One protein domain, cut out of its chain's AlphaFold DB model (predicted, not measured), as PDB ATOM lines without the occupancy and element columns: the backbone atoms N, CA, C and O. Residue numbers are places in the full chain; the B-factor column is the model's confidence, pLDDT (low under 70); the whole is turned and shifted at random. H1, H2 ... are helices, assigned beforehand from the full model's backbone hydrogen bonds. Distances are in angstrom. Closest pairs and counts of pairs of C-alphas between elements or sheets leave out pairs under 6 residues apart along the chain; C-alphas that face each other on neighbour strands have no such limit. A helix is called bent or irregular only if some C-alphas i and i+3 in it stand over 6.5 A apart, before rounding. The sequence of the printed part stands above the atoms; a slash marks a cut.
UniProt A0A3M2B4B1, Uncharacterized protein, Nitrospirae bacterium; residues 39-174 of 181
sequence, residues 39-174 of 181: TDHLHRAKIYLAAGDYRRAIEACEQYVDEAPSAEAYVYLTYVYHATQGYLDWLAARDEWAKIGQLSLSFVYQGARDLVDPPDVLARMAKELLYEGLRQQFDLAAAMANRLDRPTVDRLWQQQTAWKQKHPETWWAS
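Overview. This is residues 39 to 174 of the 181 residues of an uncharacterized protein of Nitrospirae bacterium (UniProt A0A3M2B4B1). What shape do these atoms make? H3 runs through the middle of a compact body of helices: H2 packs on it and H1 on H2 as an up-and-down bundle, each helix running against the one before, while the long arm H5a runs beside H3. H4 packs on one end of H3, and H5b folds back onto the other. What is printed? There are 136 residues with five named helices, H1 to H5 in order, and no named strand: all helix. The radius of gyration of the C-alphas is 15.1 A and the spans are 45 by 31 by 25 A.

Along the chain. Where are the first four helices? H1, residues 39 to 50, begins at C-alpha 39 (105.713, 167.884, 119.049). H2 is residues 54 to 67, H3 residues 71 to 92, 31.6 A long, and H4 residues 97 to 108. Is H5 straight? H5, residues 120 to 166, was assigned as one helix by its hydrogen bonds but is bent, with C-alphas 148 and 151 9.5 A apart. Its arms are H5a, residues 120 to 148, 41.4 A, and H5b, residues 151 to 166, 23.1 A, ending at C-alpha 166 (125.953, 157.976, 105.675).

Arrangement. How do H1 to H4 follow on? Hairpin H1 and H2 touch, closest C-alphas Ala 45 and Ala 57, 4.1 A; hairpin H2 and H3 touch at Cys 61 and Leu 77, 5.6 A. Hairpin H3 and H4 touch through residues 88 to 92 and 97 to 100 alone, closest C-alphas Leu 88 and Ile 100, 6.3 A. What do the arms touch? H5a touches H3, the hub, at a shallow tilt of 18 degrees, opposite ways, closest C-alphas Ala 71 and Ala 145, 4.3 A. H5b touches H3 with residues 152 to 156 alone, while H1 and H5a are apart. Are the backbones helical? In H1, H2, H3, H4, H5a and H5b every O i to N i+4 pair is within hydrogen-bond range.

Size, cuts and confidence. How far does it reach? The two C-alphas farthest apart, of Val 116 and Pro 151, are 47.1 A apart. Is it continuous and sure? The printed part has no cut, and the link H4 to H5, 11 residues, is long. The model's pLDDT is under 70 at residue 39 and residues 109 to 119.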
ATOM      1  N   THR A  39     105.088 168.083 120.371       61.72
ATOM      2  CA  THR A  39     105.713 167.884 119.049       61.72
ATOM      3  C   THR A  39     106.240 169.175 118.416       61.72
ATOM      4  O   THR A  39     107.132 169.108 117.573       61.72
ATOM      5  N   ASP A  40     105.740 170.344 118.829       80.81
ATOM      6  CA  ASP A  40     106.213 171.639 118.321       80.81
ATOM      7  C   ASP A  40     107.662 171.916 118.745       80.81
ATOM      8  O   ASP A  40     108.469 172.371 117.938       80.81
ATOM      9  N   HIS A  41     108.046 171.569 119.977       85.12
ATOM     10  CA  HIS A  41     109.400 171.825 120.484       85.12
ATOM     11  C   HIS A  41     110.495 171.111 119.691       85.12
ATOM     12  O   HIS A  41     111.442 171.757 119.244       85.12
ATOM     13  N   LEU A  42     110.352 169.802 119.456       86.25
ATOM     14  CA  LEU A  42     111.328 169.035 118.670       86.25
ATOM     15  C   LEU A  42     111.340 169.460 117.198       86.25
ATOM     16  O   LEU A  42     112.403 169.529 116.578       86.25
ATOM     17  N   HIS A  43     110.178 169.826 116.649       88.44
ATOM     18  CA  HIS A  43     110.103 170.363 115.297       88.44
ATOM     19  C   HIS A  43     110.857 171.695 115.172       88.44
ATOM     20  O   HIS A  43     111.656 171.882 114.252       88.44
ATOM     21  N   ARG A  44     110.682 172.606 116.136       90.31
ATOM     22  CA  ARG A  44     111.450 173.858 116.209       90.31
ATOM     23  C   ARG A  44     112.938 173.593 116.391       90.31
ATOM     24  O   ARG A  44     113.737 174.230 115.710       90.31
ATOM     25  N   ALA A  45     113.317 172.639 117.241       91.19
ATOM     26  CA  ALA A  45     114.715 172.261 117.427       91.19
ATOM     27  C   ALA A  45     115.360 171.813 116.107       91.19
ATOM     28  O   ALA A  45     116.448 172.276 115.771       91.19
ATOM     29  N   LYS A  46     114.655 171.004 115.309       91.75
ATOM     30  CA  LYS A  46     115.088 170.585 113.968       91.75
ATOM     31  C   LYS A  46     115.268 171.765 113.010       91.75
ATOM     32  O   LYS A  46     116.249 171.803 112.271       91.75
ATOM     33  N   ILE A  47     114.349 172.733 113.031       91.94
ATOM     34  CA  ILE A  47     114.453 173.959 112.222       91.94
ATOM     35  C   ILE A  47     115.677 174.781 112.645       91.94
ATOM     36  O   ILE A  47     116.452 175.208 111.790       91.94
ATOM     37  N   TYR A  48     115.882 174.983 113.949       92.25
ATOM     38  CA  TYR A  48     117.034 175.721 114.468       92.25
ATOM     39  C   TYR A  48     118.358 175.020 114.160       92.25
ATOM     40  O   TYR A  48     119.318 175.687 113.779       92.25
ATOM     41  N   LEU A  49     118.392 173.687 114.241       92.31
ATOM     42  CA  LEU A  49     119.546 172.876 113.862       92.31
ATOM     43  C   LEU A  49     119.917 173.089 112.389       92.31
ATOM     44  O   LEU A  49     121.063 173.404 112.081       92.31
ATOM     45  N   ALA A  50     118.932 173.010 111.489       90.75
ATOM     46  CA  ALA A  50     119.138 173.246 110.061       90.75
ATOM     47  C   ALA A  50     119.586 174.686 109.751       90.75
ATOM     48  O   ALA A  50     120.306 174.917 108.781       90.75
ATOM     49  N   ALA A  51     119.183 175.651 110.581       90.12
ATOM     50  CA  ALA A  51     119.610 177.043 110.484       90.12
ATOM     51  C   ALA A  51     120.986 177.320 111.130       90.12
ATOM     52  O   ALA A  51     121.507 178.425 110.986       90.12
ATOM     53  N   GLY A  52     121.570 176.354 111.849       89.38
ATOM     54  CA  GLY A  52     122.812 176.528 112.606       89.38
ATOM     55  C   GLY A  52     122.665 177.321 113.915       89.38
ATOM     56  O   GLY A  52     123.672 177.711 114.505       89.38
ATOM     57  N   ASP A  53     121.439 177.555 114.395       91.19
ATOM     58  CA  ASP A  53     121.148 178.208 115.683       91.19
ATOM     59  C   ASP A  53     121.095 177.155 116.806       91.19
ATOM     60  O   ASP A  53     120.043 176.828 117.358       91.19
ATOM     61  N   TYR A  54     122.256 176.571 117.122       92.06
ATOM     62  CA  TYR A  54     122.366 175.456 118.074       92.06
ATOM     63  C   TYR A  54     121.900 175.815 119.484       92.06
ATOM     64  O   TYR A  54     121.347 174.963 120.175       92.06
ATOM     65  N   ARG A  55     122.059 177.074 119.902       91.31
ATOM     66  CA  ARG A  55     121.552 177.548 121.193       91.31
ATOM     67  C   ARG A  55     120.036 177.393 121.270       91.31
ATOM     68  O   ARG A  55     119.539 176.768 122.200       91.31
ATOM     69  N   ARG A  56     119.297 177.921 120.286       91.38
ATOM     70  CA  ARG A  56     117.832 177.777 120.269       91.38
ATOM     71  C   ARG A  56     117.390 176.336 120.057       91.38
ATOM     72  O   ARG A  56     116.344 175.950 120.574       91.38
ATOM     73  N   ALA A  57     118.169 175.540 119.323       93.75
ATOM     74  CA  ALA A  57     117.905 174.112 119.188       93.75
ATOM     75  C   ALA A  57     117.970 173.404 120.552       93.75
ATOM     76  O   ALA A  57     117.046 172.670 120.892       93.75
ATOM     77  N   ILE A  58     119.007 173.679 121.350       93.56
ATOM     78  CA  ILE A  58     119.174 173.139 122.707       93.56
ATOM     79  C   ILE A  58     118.047 173.620 123.623       93.56
ATOM     80  O   ILE A  58     117.394 172.785 124.238       93.56
ATOM     81  N   GLU A  59     117.738 174.918 123.637       91.69
ATOM     82  CA  GLU A  59     116.651 175.478 124.459       91.69
ATOM     83  C   GLU A  59     115.297 174.820 124.155       91.69
ATOM     84  O   GLU A  59     114.532 174.506 125.065       91.69
ATOM     85  N   ALA A  60     114.992 174.574 122.878       92.12
ATOM     86  CA  ALA A  60     113.770 173.879 122.487       92.12
ATOM     87  C   ALA A  60     113.767 172.406 122.941       92.12
ATOM     88  O   ALA A  60     112.728 171.882 123.338       92.12
ATOM     89  N   CYS A  61     114.922 171.735 122.921       92.56
ATOM     90  CA  CYS A  61     115.053 170.371 123.433       92.56
ATOM     91  C   CYS A  61     114.905 170.307 124.957       92.56
ATOM     92  O   CYS A  61     114.230 169.415 125.460       92.56
ATOM     93  N   GLU A  62     115.504 171.247 125.687       92.06
ATOM     94  CA  GLU A  62     115.389 171.354 127.146       92.06
ATOM     95  C   GLU A  62     113.931 171.590 127.559       92.06
ATOM     96  O   GLU A  62     113.415 170.863 128.403       92.06
ATOM     97  N   GLN A  63     113.217 172.492 126.874       91.31
ATOM     98  CA  GLN A  63     111.775 172.692 127.083       91.31
ATOM     99  C   GLN A  63     110.971 171.407 126.857       91.31
ATOM    100  O   GLN A  63     110.078 171.084 127.639       91.31
ATOM    101  N   TYR A  64     111.296 170.644 125.811       90.69
ATOM    102  CA  TYR A  64     110.641 169.363 125.565       90.69
ATOM    103  C   TYR A  64     110.913 168.344 126.680       90.69
ATOM    104  O   TYR A  64     109.991 167.665 127.133       90.69
ATOM    105  N   VAL A  65     112.163 168.249 127.142       92.00
ATOM    106  CA  VAL A  65     112.564 167.372 128.252       92.00
ATOM    107  C   VAL A  65     111.850 167.759 129.549       92.00
ATOM    108  O   VAL A  65     111.409 166.868 130.274       92.00
ATOM    109  N   ASP A  66     111.686 169.053 129.820       90.88
ATOM    110  CA  ASP A  66     110.967 169.552 130.995       90.88
ATOM    111  C   ASP A  66     109.467 169.207 130.945       90.88
ATOM    112  O   ASP A  66     108.864 168.847 131.959       90.88
ATOM    113  N   GLU A  67     108.846 169.273 129.764       89.88
ATOM    114  CA  GLU A  67     107.418 168.983 129.576       89.88
ATOM    115  C   GLU A  67     107.086 167.484 129.494       89.88
ATOM    116  O   GLU A  67     105.983 167.053 129.862       89.88
ATOM    117  N   ALA A  68     107.994 166.686 128.934       89.31
ATOM    118  CA  ALA A  68     107.789 165.274 128.640       89.31
ATOM    119  C   ALA A  68     109.118 164.495 128.696       89.31
ATOM    120  O   ALA A  68     109.618 164.048 127.662       89.31
ATOM    121  N   PRO A  69     109.689 164.278 129.895       91.50
ATOM    122  CA  PRO A  69     110.959 163.576 130.024       91.50
ATOM    123  C   PRO A  69     110.824 162.120 129.558       91.50
ATOM    124  O   PRO A  69     110.082 161.330 130.147       91.50
ATOM    125  N   SER A  70     111.569 161.755 128.515       93.62
ATOM    126  CA  SER A  70     111.650 160.392 127.980       93.62
ATOM    127  C   SER A  70     113.069 160.057 127.523       93.62
ATOM    128  O   SER A  70     113.904 160.947 127.347       93.62
ATOM    129  N   ALA A  71     113.362 158.770 127.317       94.50
ATOM    130  CA  ALA A  71     114.663 158.351 126.804       94.50
ATOM    131  C   ALA A  71     114.955 158.978 125.429       94.50
ATOM    132  O   ALA A  71     116.060 159.464 125.198       94.50
ATOM    133  N   GLU A  72     113.953 159.048 124.552       93.31
ATOM    134  CA  GLU A  72     114.026 159.695 123.241       93.31
ATOM    135  C   GLU A  72     114.353 161.185 123.352       93.31
ATOM    136  O   GLU A  72     115.234 161.664 122.639       93.31
ATOM    137  N   ALA A  73     113.697 161.897 124.274       92.94
ATOM    138  CA  ALA A  73     113.923 163.319 124.519       92.94
ATOM    139  C   ALA A  73     115.389 163.597 124.890       92.94
ATOM    140  O   ALA A  73     116.050 164.443 124.287       92.94
ATOM    141  N   TYR A  74     115.924 162.828 125.842       95.50
ATOM    142  CA  TYR A  74     117.315 162.964 126.271       95.50
ATOM    143  C   TYR A  74     118.312 162.509 125.197       95.50
ATOM    144  O   TYR A  74     119.378 163.115 125.068       95.50
ATOM    145  N   VAL A  75     117.990 161.490 124.390       95.75
ATOM    146  CA  VAL A  75     118.821 161.105 123.234       95.75
ATOM    147  C   VAL A  75     118.856 162.217 122.192       95.75
ATOM    148  O   VAL A  75     119.929 162.516 121.669       95.75
ATOM    149  N   TYR A  76     117.725 162.860 121.913       94.50
ATOM    150  CA  TYR A  76     117.673 163.979 120.980       94.50
ATOM    151  C   TYR A  76     118.485 165.172 121.490       94.50
ATOM    152  O   TYR A  76     119.310 165.711 120.757       94.50
ATOM    153  N   LEU A  77     118.343 165.532 122.768       95.06
ATOM    154  CA  LEU A  77     119.159 166.579 123.386       95.06
ATOM    155  C   LEU A  77     120.662 166.252 123.292       95.06
ATOM    156  O   LEU A  77     121.456 167.077 122.838       95.06
ATOM    157  N   THR A  78     121.045 165.012 123.617       95.69
ATOM    158  CA  THR A  78     122.424 164.510 123.457       95.69
ATOM    159  C   THR A  78     122.900 164.641 122.007       95.69
ATOM    160  O   THR A  78     124.032 165.048 121.740       95.69
ATOM    161  N   TYR A  79     122.033 164.323 121.044       95.69
ATOM    162  CA  TYR A  79     122.331 164.458 119.625       95.69
ATOM    163  C   TYR A  79     122.617 165.907 119.235       95.69
ATOM    164  O   TYR A  79     123.592 166.146 118.526       95.69
ATOM    165  N   VAL A  80     121.816 166.868 119.700       95.25
ATOM    166  CA  VAL A  80     122.010 168.290 119.384       95.25
ATOM    167  C   VAL A  80     123.330 168.808 119.966       95.25
ATOM    168  O   VAL A  80     124.053 169.530 119.274       95.25
ATOM    169  N   TYR A  81     123.727 168.379 121.169       95.12
ATOM    170  CA  TYR A  81     125.063 168.690 121.696       95.12
ATOM    171  C   TYR A  81     126.182 168.114 120.816       95.12
ATOM    172  O   TYR A  81     127.113 168.836 120.453       95.12
ATOM    173  N   HIS A  82     126.072 166.849 120.392       94.75
ATOM    174  CA  HIS A  82     127.031 166.255 119.454       94.75
ATOM    175  C   HIS A  82     127.067 167.011 118.122       94.75
ATOM    176  O   HIS A  82     128.145 167.274 117.598       94.75
ATOM    177  N   ALA A  83     125.909 167.362 117.563       95.56
ATOM    178  CA  ALA A  83     125.808 168.114 116.319       95.56
ATOM    179  C   ALA A  83     126.491 169.485 116.435       95.56
ATOM    180  O   ALA A  83     127.218 169.885 115.531       95.56
ATOM    181  N   THR A  84     126.357 170.146 117.588       94.25
ATOM    182  CA  THR A  84     127.045 171.412 117.879       94.25
ATOM    183  C   THR A  84     128.569 171.247 117.801       94.25
ATOM    184  O   THR A  84     129.238 172.034 117.133       94.25
ATOM    185  N   GLN A  85     129.124 170.195 118.416       93.44
ATOM    186  CA  GLN A  85     130.554 169.870 118.302       93.44
ATOM    187  C   GLN A  85     130.949 169.546 116.852       93.44
ATOM    188  O   GLN A  85     131.920 170.091 116.339       93.44
ATOM    189  N   GLY A  86     130.161 168.725 116.153       94.56
ATOM    190  CA  GLY A  86     130.413 168.374 114.752       94.56
ATOM    191  C   GLY A  86     130.469 169.592 113.826       94.56
ATOM    192  O   GLY A  86     131.339 169.671 112.958       94.56
ATOM    193  N   TYR A  87     129.595 170.574 114.044       94.88
ATOM    194  CA  TYR A  87     129.609 171.827 113.296       94.88
ATOM    195  C   TYR A  87     130.818 172.706 113.626       94.88
ATOM    196  O   TYR A  87     131.434 173.274 112.726       94.88
ATOM    197  N   LEU A  88     131.203 172.787 114.901       93.88
ATOM    198  CA  LEU A  88     132.409 173.502 115.327       93.88
ATOM    199  C   LEU A  88     133.684 172.886 114.736       93.88
ATOM    200  O   LEU A  88     134.588 173.621 114.337       93.88
ATOM    201  N   ASP A  89     133.763 171.558 114.634       94.38
ATOM    202  CA  ASP A  89     134.854 170.874 113.932       94.38
ATOM    203  C   ASP A  89     134.839 171.164 112.432       94.38
ATOM    204  O   ASP A  89     135.889 171.454 111.857       94.38
ATOM    205  N   TRP A  90     133.662 171.159 111.805       94.88
ATOM    206  CA  TRP A  90     133.511 171.494 110.390       94.88
ATOM    207  C   TRP A  90     133.940 172.936 110.073       94.88
ATOM    208  O   TRP A  90     134.621 173.158 109.067       94.88
ATOM    209  N   LEU A  91     133.594 173.898 110.936       93.69
ATOM    210  CA  LEU A  91     134.048 175.289 110.839       93.69
ATOM    211  C   LEU A  91     135.562 175.403 111.053       93.69
ATOM    212  O   LEU A  91     136.245 176.077 110.285       93.69
ATOM    213  N   ALA A  92     136.101 174.717 112.064       92.25
ATOM    214  CA  ALA A  92     137.526 174.773 112.386       92.25
ATOM    215  C   ALA A  92     138.380 174.189 111.253       92.25
ATOM    216  O   ALA A  92     139.413 174.755 110.904       92.25
ATOM    217  N   ALA A  93     137.921 173.104 110.625       94.00
ATOM    218  CA  ALA A  93     138.568 172.511 109.456       94.00
ATOM    219  C   ALA A  93     138.594 173.447 108.232       94.00
ATOM    220  O   ALA A  93     139.362 173.216 107.301       94.00
ATOM    221  N   ARG A  94     137.755 174.490 108.223       94.81
ATOM    222  CA  ARG A  94     137.645 175.503 107.165       94.81
ATOM    223  C   ARG A  94     138.261 176.851 107.542       94.81
ATOM    224  O   ARG A  94     138.118 177.792 106.772       94.81
ATOM    225  N   ASP A  95     138.937 176.936 108.687       91.94
ATOM    226  CA  ASP A  95     139.541 178.176 109.196       91.94
ATOM    227  C   ASP A  95     138.502 179.291 109.473       91.94
ATOM    228  O   ASP A  95     138.808 180.478 109.493       91.94
ATOM    229  N   GLU A  96     137.241 178.914 109.719       91.81
ATOM    230  CA  GLU A  96     136.110 179.832 109.923       91.81
ATOM    231  C   GLU A  96     136.010 180.297 111.392       91.81
ATOM    232  O   GLU A  96     134.975 180.158 112.058       91.81
ATOM    233  N   TRP A  97     137.103 180.843 111.934       88.25
ATOM    234  CA  TRP A  97     137.228 181.204 113.356       88.25
ATOM    235  C   TRP A  97     136.253 182.295 113.802       88.25
ATOM    236  O   TRP A  97     135.757 182.251 114.930       88.25
ATOM    237  N   ALA A  98     135.904 183.223 112.910       88.06
ATOM    238  CA  ALA A  98     134.905 184.252 113.185       88.06
ATOM    239  C   ALA A  98     133.532 183.640 113.523       88.06
ATOM    240  O   ALA A  98     132.915 184.002 114.528       88.06
ATOM    241  N   LYS A  99     133.084 182.643 112.744       89.56
ATOM    242  CA  LYS A  99     131.807 181.939 112.969       89.56
ATOM    243  C   LYS A  99     131.829 181.114 114.254       89.56
ATOM    244  O   LYS A  99     130.839 181.091 114.981       89.56
ATOM    245  N   ILE A 100     132.962 180.481 114.567       90.62
ATOM    246  CA  ILE A 100     133.167 179.779 115.846       90.62
ATOM    247  C   ILE A 100     133.026 180.752 117.019       90.62
ATOM    248  O   ILE A 100     132.334 180.450 117.994       90.62
ATOM    249  N   GLY A 101     133.647 181.928 116.918       86.81
ATOM    250  CA  GLY A 101     133.534 182.984 117.916       86.81
ATOM    251  C   GLY A 101     132.089 183.443 118.113       86.81
ATOM    252  O   GLY A 101     131.613 183.483 119.244       86.81
ATOM    253  N   GLN A 102     131.364 183.713 117.024       87.00
ATOM    254  CA  GLN A 102     129.949 184.105 117.068       87.00
ATOM    255  C   GLN A 102     129.063 183.037 117.721       87.00
ATOM    256  O   GLN A 102     128.262 183.355 118.603       87.00
ATOM    257  N   LEU A 103     129.230 181.767 117.340       88.81
ATOM    258  CA  LEU A 103     128.483 180.661 117.936       88.81
ATOM    259  C   LEU A 103     128.795 180.531 119.431       88.81
ATOM    260  O   LEU A 103     127.876 180.455 120.243       88.81
ATOM    261  N   SER A 104     130.071 180.582 119.813       85.62
ATOM    262  CA  SER A 104     130.484 180.500 121.219       85.62
ATOM    263  C   SER A 104     129.917 181.652 122.049       85.62
ATOM    264  O   SER A 104     129.430 181.445 123.158       85.62
ATOM    265  N   LEU A 105     129.907 182.867 121.496       82.69
ATOM    266  CA  LEU A 105     129.289 184.025 122.140       82.69
ATOM    267  C   LEU A 105     127.781 183.863 122.305       82.69
ATOM    268  O   LEU A 105     127.258 184.317 123.318       82.69
ATOM    269  N   SER A 106     127.093 183.210 121.365       84.19
ATOM    270  CA  SER A 106     125.655 182.951 121.500       84.19
ATOM    271  C   SER A 106     125.338 182.090 122.729       84.19
ATOM    272  O   SER A 106     124.332 182.321 123.386       84.19
ATOM    273  N   PHE A 107     126.221 181.162 123.109       82.19
ATOM    274  CA  PHE A 107     126.049 180.359 124.323       82.19
ATOM    275  C   PHE A 107     126.286 181.150 125.616       82.19
ATOM    276  O   PHE A 107     125.666 180.860 126.635       82.19
ATOM    277  N   VAL A 108     127.170 182.151 125.587       76.06
ATOM    278  CA  VAL A 108     127.525 182.962 126.768       76.06
ATOM    279  C   VAL A 108     126.584 184.156 126.951       76.06
ATOM    280  O   VAL A 108     126.277 184.548 128.077       76.06
ATOM    281  N   TYR A 109     126.120 184.753 125.856       65.25
ATOM    282  CA  TYR A 109     125.279 185.944 125.850       65.25
ATOM    283  C   TYR A 109     123.950 185.662 125.147       65.25
ATOM    284  O   TYR A 109     123.921 185.130 124.045       65.25
ATOM    285  N   GLN A 110     122.841 186.134 125.728       53.59
ATOM    286  CA  GLN A 110     121.482 186.042 125.162       53.59
ATOM    287  C   GLN A 110     121.251 186.896 123.888       53.59
ATOM    288  O   GLN A 110     120.153 187.387 123.636       53.59
ATOM    289  N   GLY A 111     122.271 187.108 123.062       43.94
ATOM    290  CA  GLY A 111     122.176 187.870 121.826       43.94
ATOM    291  C   GLY A 111     123.495 187.853 121.070       43.94
ATOM    292  O   GLY A 111     124.555 188.041 121.666       43.94
ATOM    293  N   ALA A 112     123.414 187.641 119.757       42.22
ATOM    294  CA  ALA A 112     124.537 187.783 118.844       42.22
ATOM    295  C   ALA A 112     125.057 189.225 118.924       42.22
ATOM    296  O   ALA A 112     124.487 190.141 118.332       42.22
ATOM    297  N   ARG A 113     126.105 189.453 119.717       37.75
ATOM    298  CA  ARG A 113     126.896 190.672 119.591       37.75
ATOM    299  C   ARG A 113     127.841 190.475 118.424       37.75
ATOM    300  O   ARG A 113     128.536 189.465 118.349       37.75
ATOM    301  N   ASP A 114     127.815 191.455 117.537       43.06
ATOM    302  CA  ASP A 114     128.667 191.550 116.366       43.06
ATOM    303  C   ASP A 114     130.115 191.737 116.830       43.06
ATOM    304  O   ASP A 114     130.556 192.840 117.158       43.06
ATOM    305  N   LEU A 115     130.821 190.621 116.989       44.72
ATOM    306  CA  LEU A 115     132.261 190.635 117.145       44.72
ATOM    307  C   LEU A 115     132.838 190.490 115.741       44.72
ATOM    308  O   LEU A 115     132.858 189.396 115.176       44.72
ATOM    309  N   VAL A 116     133.258 191.625 115.188       46.97
ATOM    310  CA  VAL A 116     134.073 191.678 113.976       46.97
ATOM    311  C   VAL A 116     135.411 191.024 114.320       46.97
ATOM    312  O   VAL A 116     136.183 191.582 115.098       46.97
ATOM    313  N   ASP A 117     135.608 189.808 113.808       53.25
ATOM    314  CA  ASP A 117     136.812 188.974 113.889       53.25
ATOM    315  C   ASP A 117     137.474 188.888 115.278       53.25
ATOM    316  O   ASP A 117     138.502 189.530 115.529       53.25
ATOM    317  N   PRO A 118     136.947 188.057 116.207       54.12
ATOM    318  CA  PRO A 118     137.744 187.632 117.353       54.12
ATOM    319  C   PRO A 118     139.086 187.080 116.858       54.12
ATOM    320  O   PRO A 118     139.075 186.194 116.003       54.12
ATOM    321  N   PRO A 119     140.234 187.530 117.400       60.97
ATOM    322  CA  PRO A 119     141.520 186.947 117.037       60.97
ATOM    323  C   PRO A 119     141.473 185.431 117.246       60.97
ATOM    324  O   PRO A 119     140.984 184.973 118.282       60.97
ATOM    325  N   ASP A 120     141.995 184.656 116.291       70.81
ATOM    326  CA  ASP A 120     141.838 183.191 116.212       70.81
ATOM    327  C   ASP A 120     142.140 182.461 117.523       70.81
ATOM    328  O   ASP A 120     141.519 181.454 117.857       70.81
ATOM    329  N   VAL A 121     143.088 182.981 118.303       75.69
ATOM    330  CA  VAL A 121     143.455 182.441 119.616       75.69
ATOM    331  C   VAL A 121     142.275 182.485 120.600       75.69
ATOM    332  O   VAL A 121     142.044 181.512 121.317       75.69
ATOM    333  N   LEU A 122     141.492 183.570 120.615       78.12
ATOM    334  CA  LEU A 122     140.273 183.675 121.424       78.12
ATOM    335  C   LEU A 122     139.175 182.744 120.907       78.12
ATOM    336  O   LEU A 122     138.512 182.103 121.716       78.12
ATOM    337  N   ALA A 123     139.009 182.621 119.589       78.50
ATOM    338  CA  ALA A 123     138.025 181.710 119.002       78.50
ATOM    339  C   ALA A 123     138.348 180.234 119.305       78.50
ATOM    340  O   ALA A 123     137.451 179.461 119.633       78.50
ATOM    341  N   ARG A 124     139.631 179.850 119.278       81.06
ATOM    342  CA  ARG A 124     140.101 178.515 119.686       81.06
ATOM    343  C   ARG A 124     139.836 178.248 121.161       81.06
ATOM    344  O   ARG A 124     139.273 177.214 121.491       81.06
ATOM    345  N   MET A 125     140.178 179.188 122.042       82.12
ATOM    346  CA  MET A 125     139.868 179.044 123.469       82.12
ATOM    347  C   MET A 125     138.360 178.952 123.722       82.12
ATOM    348  O   MET A 125     137.926 178.121 124.514       82.12
ATOM    349  N   ALA A 126     137.557 179.763 123.031       81.62
ATOM    350  CA  ALA A 126     136.104 179.720 123.136       81.62
ATOM    351  C   ALA A 126     135.537 178.369 122.673       81.62
ATOM    352  O   ALA A 126     134.687 177.810 123.363       81.62
ATOM    353  N   LYS A 127     136.063 177.807 121.573       86.12
ATOM    354  CA  LYS A 127     135.732 176.452 121.112       86.12
ATOM    355  C   LYS A 127     136.024 175.411 122.192       86.12
ATOM    356  O   LYS A 127     135.139 174.625 122.501       86.12
ATOM    357  N   GLU A 128     137.223 175.412 122.774       87.38
ATOM    358  CA  GLU A 128     137.611 174.417 123.787       87.38
ATOM    359  C   GLU A 128     136.781 174.534 125.077       87.38
ATOM    360  O   GLU A 128     136.326 173.528 125.620       87.38
ATOM    361  N   LEU A 129     136.508 175.758 125.545       85.31
ATOM    362  CA  LEU A 129     135.624 175.985 126.695       85.31
ATOM    363  C   LEU A 129     134.202 175.491 126.419       85.31
ATOM    364  O   LEU A 129     133.587 174.849 127.271       85.31
ATOM    365  N   LEU A 130     133.688 175.766 125.218       86.06
ATOM    366  CA  LEU A 130     132.385 175.277 124.792       86.06
ATOM    367  C   LEU A 130     132.386 173.751 124.653       86.06
ATOM    368  O   LEU A 130     131.410 173.116 125.030       86.06
ATOM    369  N   TYR A 131     133.473 173.144 124.174       87.94
ATOM    370  CA  TYR A 131     133.614 171.691 124.065       87.94
ATOM    371  C   TYR A 131     133.509 171.014 125.418       87.94
ATOM    372  O   TYR A 131     132.749 170.057 125.549       87.94
ATOM    373  N   GLU A 132     134.230 171.524 126.413       85.38
ATOM    374  CA  GLU A 132     134.190 170.985 127.769       85.38
ATOM    375  C   GLU A 132     132.798 171.153 128.396       85.38
ATOM    376  O   GLU A 132     132.254 170.209 128.967       85.38
ATOM    377  N   GLY A 133     132.165 172.318 128.216       83.69
ATOM    378  CA  GLY A 133     130.801 172.556 128.692       83.69
ATOM    379  C   GLY A 133     129.773 171.632 128.032       83.69
ATOM    380  O   GLY A 133     129.005 170.963 128.722       83.69
ATOM    381  N   LEU A 134     129.795 171.535 126.700       87.25
ATOM    382  CA  LEU A 134     128.948 170.612 125.942       87.25
ATOM    383  C   LEU A 134     129.204 169.163 126.355       87.25
ATOM    384  O   LEU A 134     128.261 168.377 126.397       87.25
ATOM    385  N   ARG A 135     130.455 168.819 126.690       87.50
ATOM    386  CA  ARG A 135     130.830 167.477 127.127       87.50
ATOM    387  C   ARG A 135     130.108 167.046 128.384       87.50
ATOM    388  O   ARG A 135     129.444 166.013 128.402       87.50
ATOM    389  N   GLN A 136     130.173 167.889 129.399       86.88
ATOM    390  CA  GLN A 136     129.507 167.641 130.670       86.88
ATOM    391  C   GLN A 136     127.984 167.542 130.500       86.88
ATOM    392  O   GLN A 136     127.353 166.669 131.099       86.88
ATOM    393  N   GLN A 137     127.397 168.392 129.651       88.00
ATOM    394  CA  GLN A 137     125.954 168.384 129.394       88.00
ATOM    395  C   GLN A 137     125.498 167.141 128.630       88.00
ATOM    396  O   GLN A 137     124.497 166.522 129.002       88.00
ATOM    397  N   PHE A 138     126.235 166.723 127.595       89.06
ATOM    398  CA  PHE A 138     125.880 165.505 126.873       89.06
ATOM    399  C   PHE A 138     126.069 164.265 127.749       89.06
ATOM    400  O   PHE A 138     125.229 163.372 127.685       89.06
ATOM    401  N   ASP A 139     127.117 164.196 128.581       91.00
ATOM    402  CA  ASP A 139     127.356 163.054 129.475       91.00
ATOM    403  C   ASP A 139     126.190 162.893 130.465       91.00
ATOM    404  O   ASP A 139     125.695 161.783 130.688       91.00
ATOM    405  N   LEU A 140     125.686 164.010 131.001       91.56
ATOM    406  CA  LEU A 140     124.510 164.027 131.867       91.56
ATOM    407  C   LEU A 140     123.243 163.584 131.121       91.56
ATOM    408  O   LEU A 140     122.529 162.698 131.600       91.56
ATOM    409  N   ALA A 141     122.964 164.165 129.951       89.62
ATOM    410  CA  ALA A 141     121.783 163.829 129.155       89.62
ATOM    411  C   ALA A 141     121.796 162.354 128.717       89.62
ATOM    412  O   ALA A 141     120.798 161.648 128.868       89.62
ATOM    413  N   ALA A 142     122.945 161.848 128.266       92.50
ATOM    414  CA  ALA A 142     123.133 160.450 127.903       92.50
ATOM    415  C   ALA A 142     122.923 159.521 129.107       92.50
ATOM    416  O   ALA A 142     122.262 158.485 128.985       92.50
ATOM    417  N   ALA A 143     123.442 159.876 130.285       94.69
ATOM    418  CA  ALA A 143     123.218 159.106 131.506       94.69
ATOM    419  C   ALA A 143     121.728 159.066 131.893       94.69
ATOM    420  O   ALA A 143     121.213 158.002 132.247       94.69
ATOM    421  N   MET A 144     121.022 160.193 131.774       95.69
ATOM    422  CA  MET A 144     119.580 160.276 132.024       95.69
ATOM    423  C   MET A 144     118.778 159.421 131.041       95.69
ATOM    424  O   MET A 144     117.907 158.666 131.473       95.69
ATOM    425  N   ALA A 145     119.119 159.454 129.751       93.94
ATOM    426  CA  ALA A 145     118.488 158.611 128.743       93.94
ATOM    427  C   ALA A 145     118.622 157.117 129.085       93.94
ATOM    428  O   ALA A 145     117.629 156.389 129.133       93.94
ATOM    429  N   ASN A 146     119.846 156.670 129.391       95.38
ATOM    430  CA  ASN A 146     120.130 155.270 129.731       95.38
ATOM    431  C   ASN A 146     119.395 154.797 130.981       95.38
ATOM    432  O   ASN A 146     119.044 153.623 131.092       95.38
ATOM    433  N   ARG A 147     119.186 155.703 131.938       95.62
ATOM    434  CA  ARG A 147     118.452 155.401 133.164       95.62
ATOM    435  C   ARG A 147     116.961 155.175 132.907       95.62
ATOM    436  O   ARG A 147     116.350 154.415 133.652       95.62
ATOM    437  N   LEU A 148     116.388 155.840 131.904       95.56
ATOM    438  CA  LEU A 148     114.967 155.735 131.577       95.56
ATOM    439  C   LEU A 148     114.656 154.476 130.764       95.56
ATOM    440  O   LEU A 148     113.771 153.718 131.150       95.56
ATOM    441  N   ASP A 149     115.381 154.243 129.668       96.06
ATOM    442  CA  ASP A 149     115.166 153.079 128.801       96.06
ATOM    443  C   ASP A 149     116.418 152.755 127.977       96.06
ATOM    444  O   ASP A 149     116.608 153.220 126.853       96.06
ATOM    445  N   ARG A 150     117.292 151.923 128.544       95.12
ATOM    446  CA  ARG A 150     118.542 151.525 127.896       95.12
ATOM    447  C   ARG A 150     118.354 150.789 126.555       95.12
ATOM    448  O   ARG A 150     119.028 151.185 125.606       95.12
ATOM    449  N   PRO A 151     117.468 149.781 126.414       96.62
ATOM    450  CA  PRO A 151     117.211 149.150 125.115       96.62
ATOM    451  C   PRO A 151     116.835 150.138 124.006       96.62
ATOM    452  O   PRO A 151     117.326 150.027 122.878       96.62
ATOM    453  N   THR A 152     115.986 151.121 124.316       94.44
ATOM    454  CA  THR A 152     115.612 152.163 123.352       94.44
ATOM    455  C   THR A 152     116.796 153.061 123.014       94.44
ATOM    456  O   THR A 152     117.031 153.325 121.833       94.44
ATOM    457  N   VAL A 153     117.581 153.480 124.011       95.81
ATOM    458  CA  VAL A 153     118.797 154.280 123.796       95.81
ATOM    459  C   VAL A 153     119.806 153.554 122.910       95.81
ATOM    460  O   VAL A 153     120.269 154.134 121.930       95.81
ATOM    461  N   ASP A 154     120.093 152.279 123.182       96.69
ATOM    462  CA  ASP A 154     121.044 151.481 122.402       96.69
ATOM    463  C   ASP A 154     120.630 151.418 120.919       96.69
ATOM    464  O   ASP A 154     121.459 151.610 120.022       96.69
ATOM    465  N   ARG A 155     119.331 151.226 120.641       96.12
ATOM    466  CA  ARG A 155     118.782 151.260 119.276       96.12
ATOM    467  C   ARG A 155     118.972 152.632 118.621       96.12
ATOM    468  O   ARG A 155     119.390 152.704 117.466       96.12
ATOM    469  N   LEU A 156     118.645 153.714 119.325       95.88
ATOM    470  CA  LEU A 156     118.749 155.071 118.781       95.88
ATOM    471  C   LEU A 156     120.207 155.472 118.522       95.88
ATOM    472  O   LEU A 156     120.497 156.099 117.504       95.88
ATOM    473  N   TRP A 157     121.143 155.069 119.380       94.69
ATOM    474  CA  TRP A 157     122.570 155.300 119.167       94.69
ATOM    475  C   TRP A 157     123.109 154.557 117.950       94.69
ATOM    476  O   TRP A 157     123.863 155.140 117.176       94.69
ATOM    477  N   GLN A 158     122.676 153.316 117.709       95.88
ATOM    478  CA  GLN A 158     123.022 152.606 116.474       95.88
ATOM    479  C   GLN A 158     122.525 153.356 115.232       95.88
ATOM    480  O   GLN A 158     123.272 153.507 114.263       95.88
ATOM    481  N   GLN A 159     121.295 153.878 115.275       95.69
ATOM    482  CA  GLN A 159     120.742 154.705 114.200       95.69
ATOM    483  C   GLN A 159     121.557 155.991 114.006       95.69
ATOM    484  O   GLN A 159     121.918 156.317 112.878       95.69
ATOM    485  N   GLN A 160     121.938 156.675 115.089       94.62
ATOM    486  CA  GLN A 160     122.816 157.847 115.032       94.62
ATOM    487  C   GLN A 160     124.180 157.513 114.413       94.62
ATOM    488  O   GLN A 160     124.680 158.269 113.582       94.62
ATOM    489  N   THR A 161     124.809 156.404 114.803       95.25
ATOM    490  CA  THR A 161     126.096 155.982 114.237       95.25
ATOM    491  C   THR A 161     125.969 155.705 112.741       95.25
ATOM    492  O   THR A 161     126.791 156.190 111.965       95.25
ATOM    493  N   ALA A 162     124.922 154.989 112.324       95.88
ATOM    494  CA  ALA A 162     124.650 154.733 110.912       95.88
ATOM    495  C   ALA A 162     124.391 156.035 110.134       95.88
ATOM    496  O   ALA A 162     124.904 156.207 109.029       95.88
ATOM    497  N   TRP A 163     123.654 156.978 110.723       95.56
ATOM    498  CA  TRP A 163     123.407 158.302 110.154       95.56
ATOM    499  C   TRP A 163     124.708 159.083 109.922       95.56
ATOM    500  O   TRP A 163     124.966 159.542 108.810       95.56
ATOM    501  N   LYS A 164     125.584 159.157 110.933       94.56
ATOM    502  CA  LYS A 164     126.894 159.822 110.821       94.56
ATOM    503  C   LYS A 164     127.772 159.208 109.730       94.56
ATOM    504  O   LYS A 164     128.478 159.935 109.041       94.56
ATOM    505  N   GLN A 165     127.718 157.888 109.555       95.06
ATOM    506  CA  GLN A 165     128.462 157.194 108.500       95.06
ATOM    507  C   GLN A 165     127.919 157.496 107.099       95.06
ATOM    508  O   GLN A 165     128.702 157.635 106.163       95.06
ATOM    509  N   LYS A 166     126.594 157.614 106.949       95.81
ATOM    510  CA  LYS A 166     125.953 157.976 105.675       95.81
ATOM    511  C   LYS A 166     126.160 159.451 105.311       95.81
ATOM    512  O   LYS A 166     126.250 159.771 104.129       95.81
ATOM    513  N   HIS A 167     126.262 160.334 106.307       94.38
ATOM    514  CA  HIS A 167     126.343 161.791 106.132       94.38
ATOM    515  C   HIS A 167     127.589 162.396 106.809       94.38
ATOM    516  O   HIS A 167     127.457 163.272 107.663       94.38
ATOM    517  N   PRO A 168     128.816 161.981 106.447       92.06
ATOM    518  CA  PRO A 168     130.026 162.314 107.206       92.06
ATOM    519  C   PRO A 168     130.294 163.820 107.333       92.06
ATOM    520  O   PRO A 168     130.790 164.268 108.363       92.06
ATOM    521  N   GLU A 169     129.931 164.612 106.321       90.94
ATOM    522  CA  GLU A 169     130.198 166.055 106.304       90.94
ATOM    523  C   GLU A 169     129.035 166.922 106.794       90.94
ATOM    524  O   GLU A 169     129.249 168.096 107.086       90.94
ATOM    525  N   THR A 170     127.820 166.373 106.868       93.25
ATOM    526  CA  THR A 170     126.586 167.154 107.063       93.25
ATOM    527  C   THR A 170     125.658 166.595 108.131       93.25
ATOM    528  O   THR A 170     124.617 167.194 108.389       93.25
ATOM    529  N   TRP A 171     126.011 165.483 108.785       94.56
ATOM    530  CA  TRP A 171     125.164 164.861 109.804       94.56
ATOM    531  C   TRP A 171     124.750 165.843 110.902       94.56
ATOM    532  O   TRP A 171     123.656 165.721 111.427       94.56
ATOM    533  N   TRP A 172     125.593 166.823 111.233       93.81
ATOM    534  CA  TRP A 172     125.332 167.838 112.254       93.81
ATOM    535  C   TRP A 172     124.243 168.855 111.864       93.81
ATOM    536  O   TRP A 172     123.726 169.542 112.736       93.81
ATOM    537  N   ALA A 173     123.869 168.953 110.586       93.12
ATOM    538  CA  ALA A 173     122.869 169.912 110.105       93.12
ATOM    539  C   ALA A 173     121.425 169.387 110.190       93.12
ATOM    540  O   ALA A 173     120.471 170.141 110.002       93.12
ATOM    541  N   SER A 174     121.239 168.089 110.427       92.31
ATOM    542  CA  SER A 174     119.919 167.463 110.511       92.31
ATOM    543  C   SER A 174     119.939 166.263 111.458       92.31
ATOM    544  O   SER A 174     120.915 166.045 112.169       92.31
TER     545      SER A 174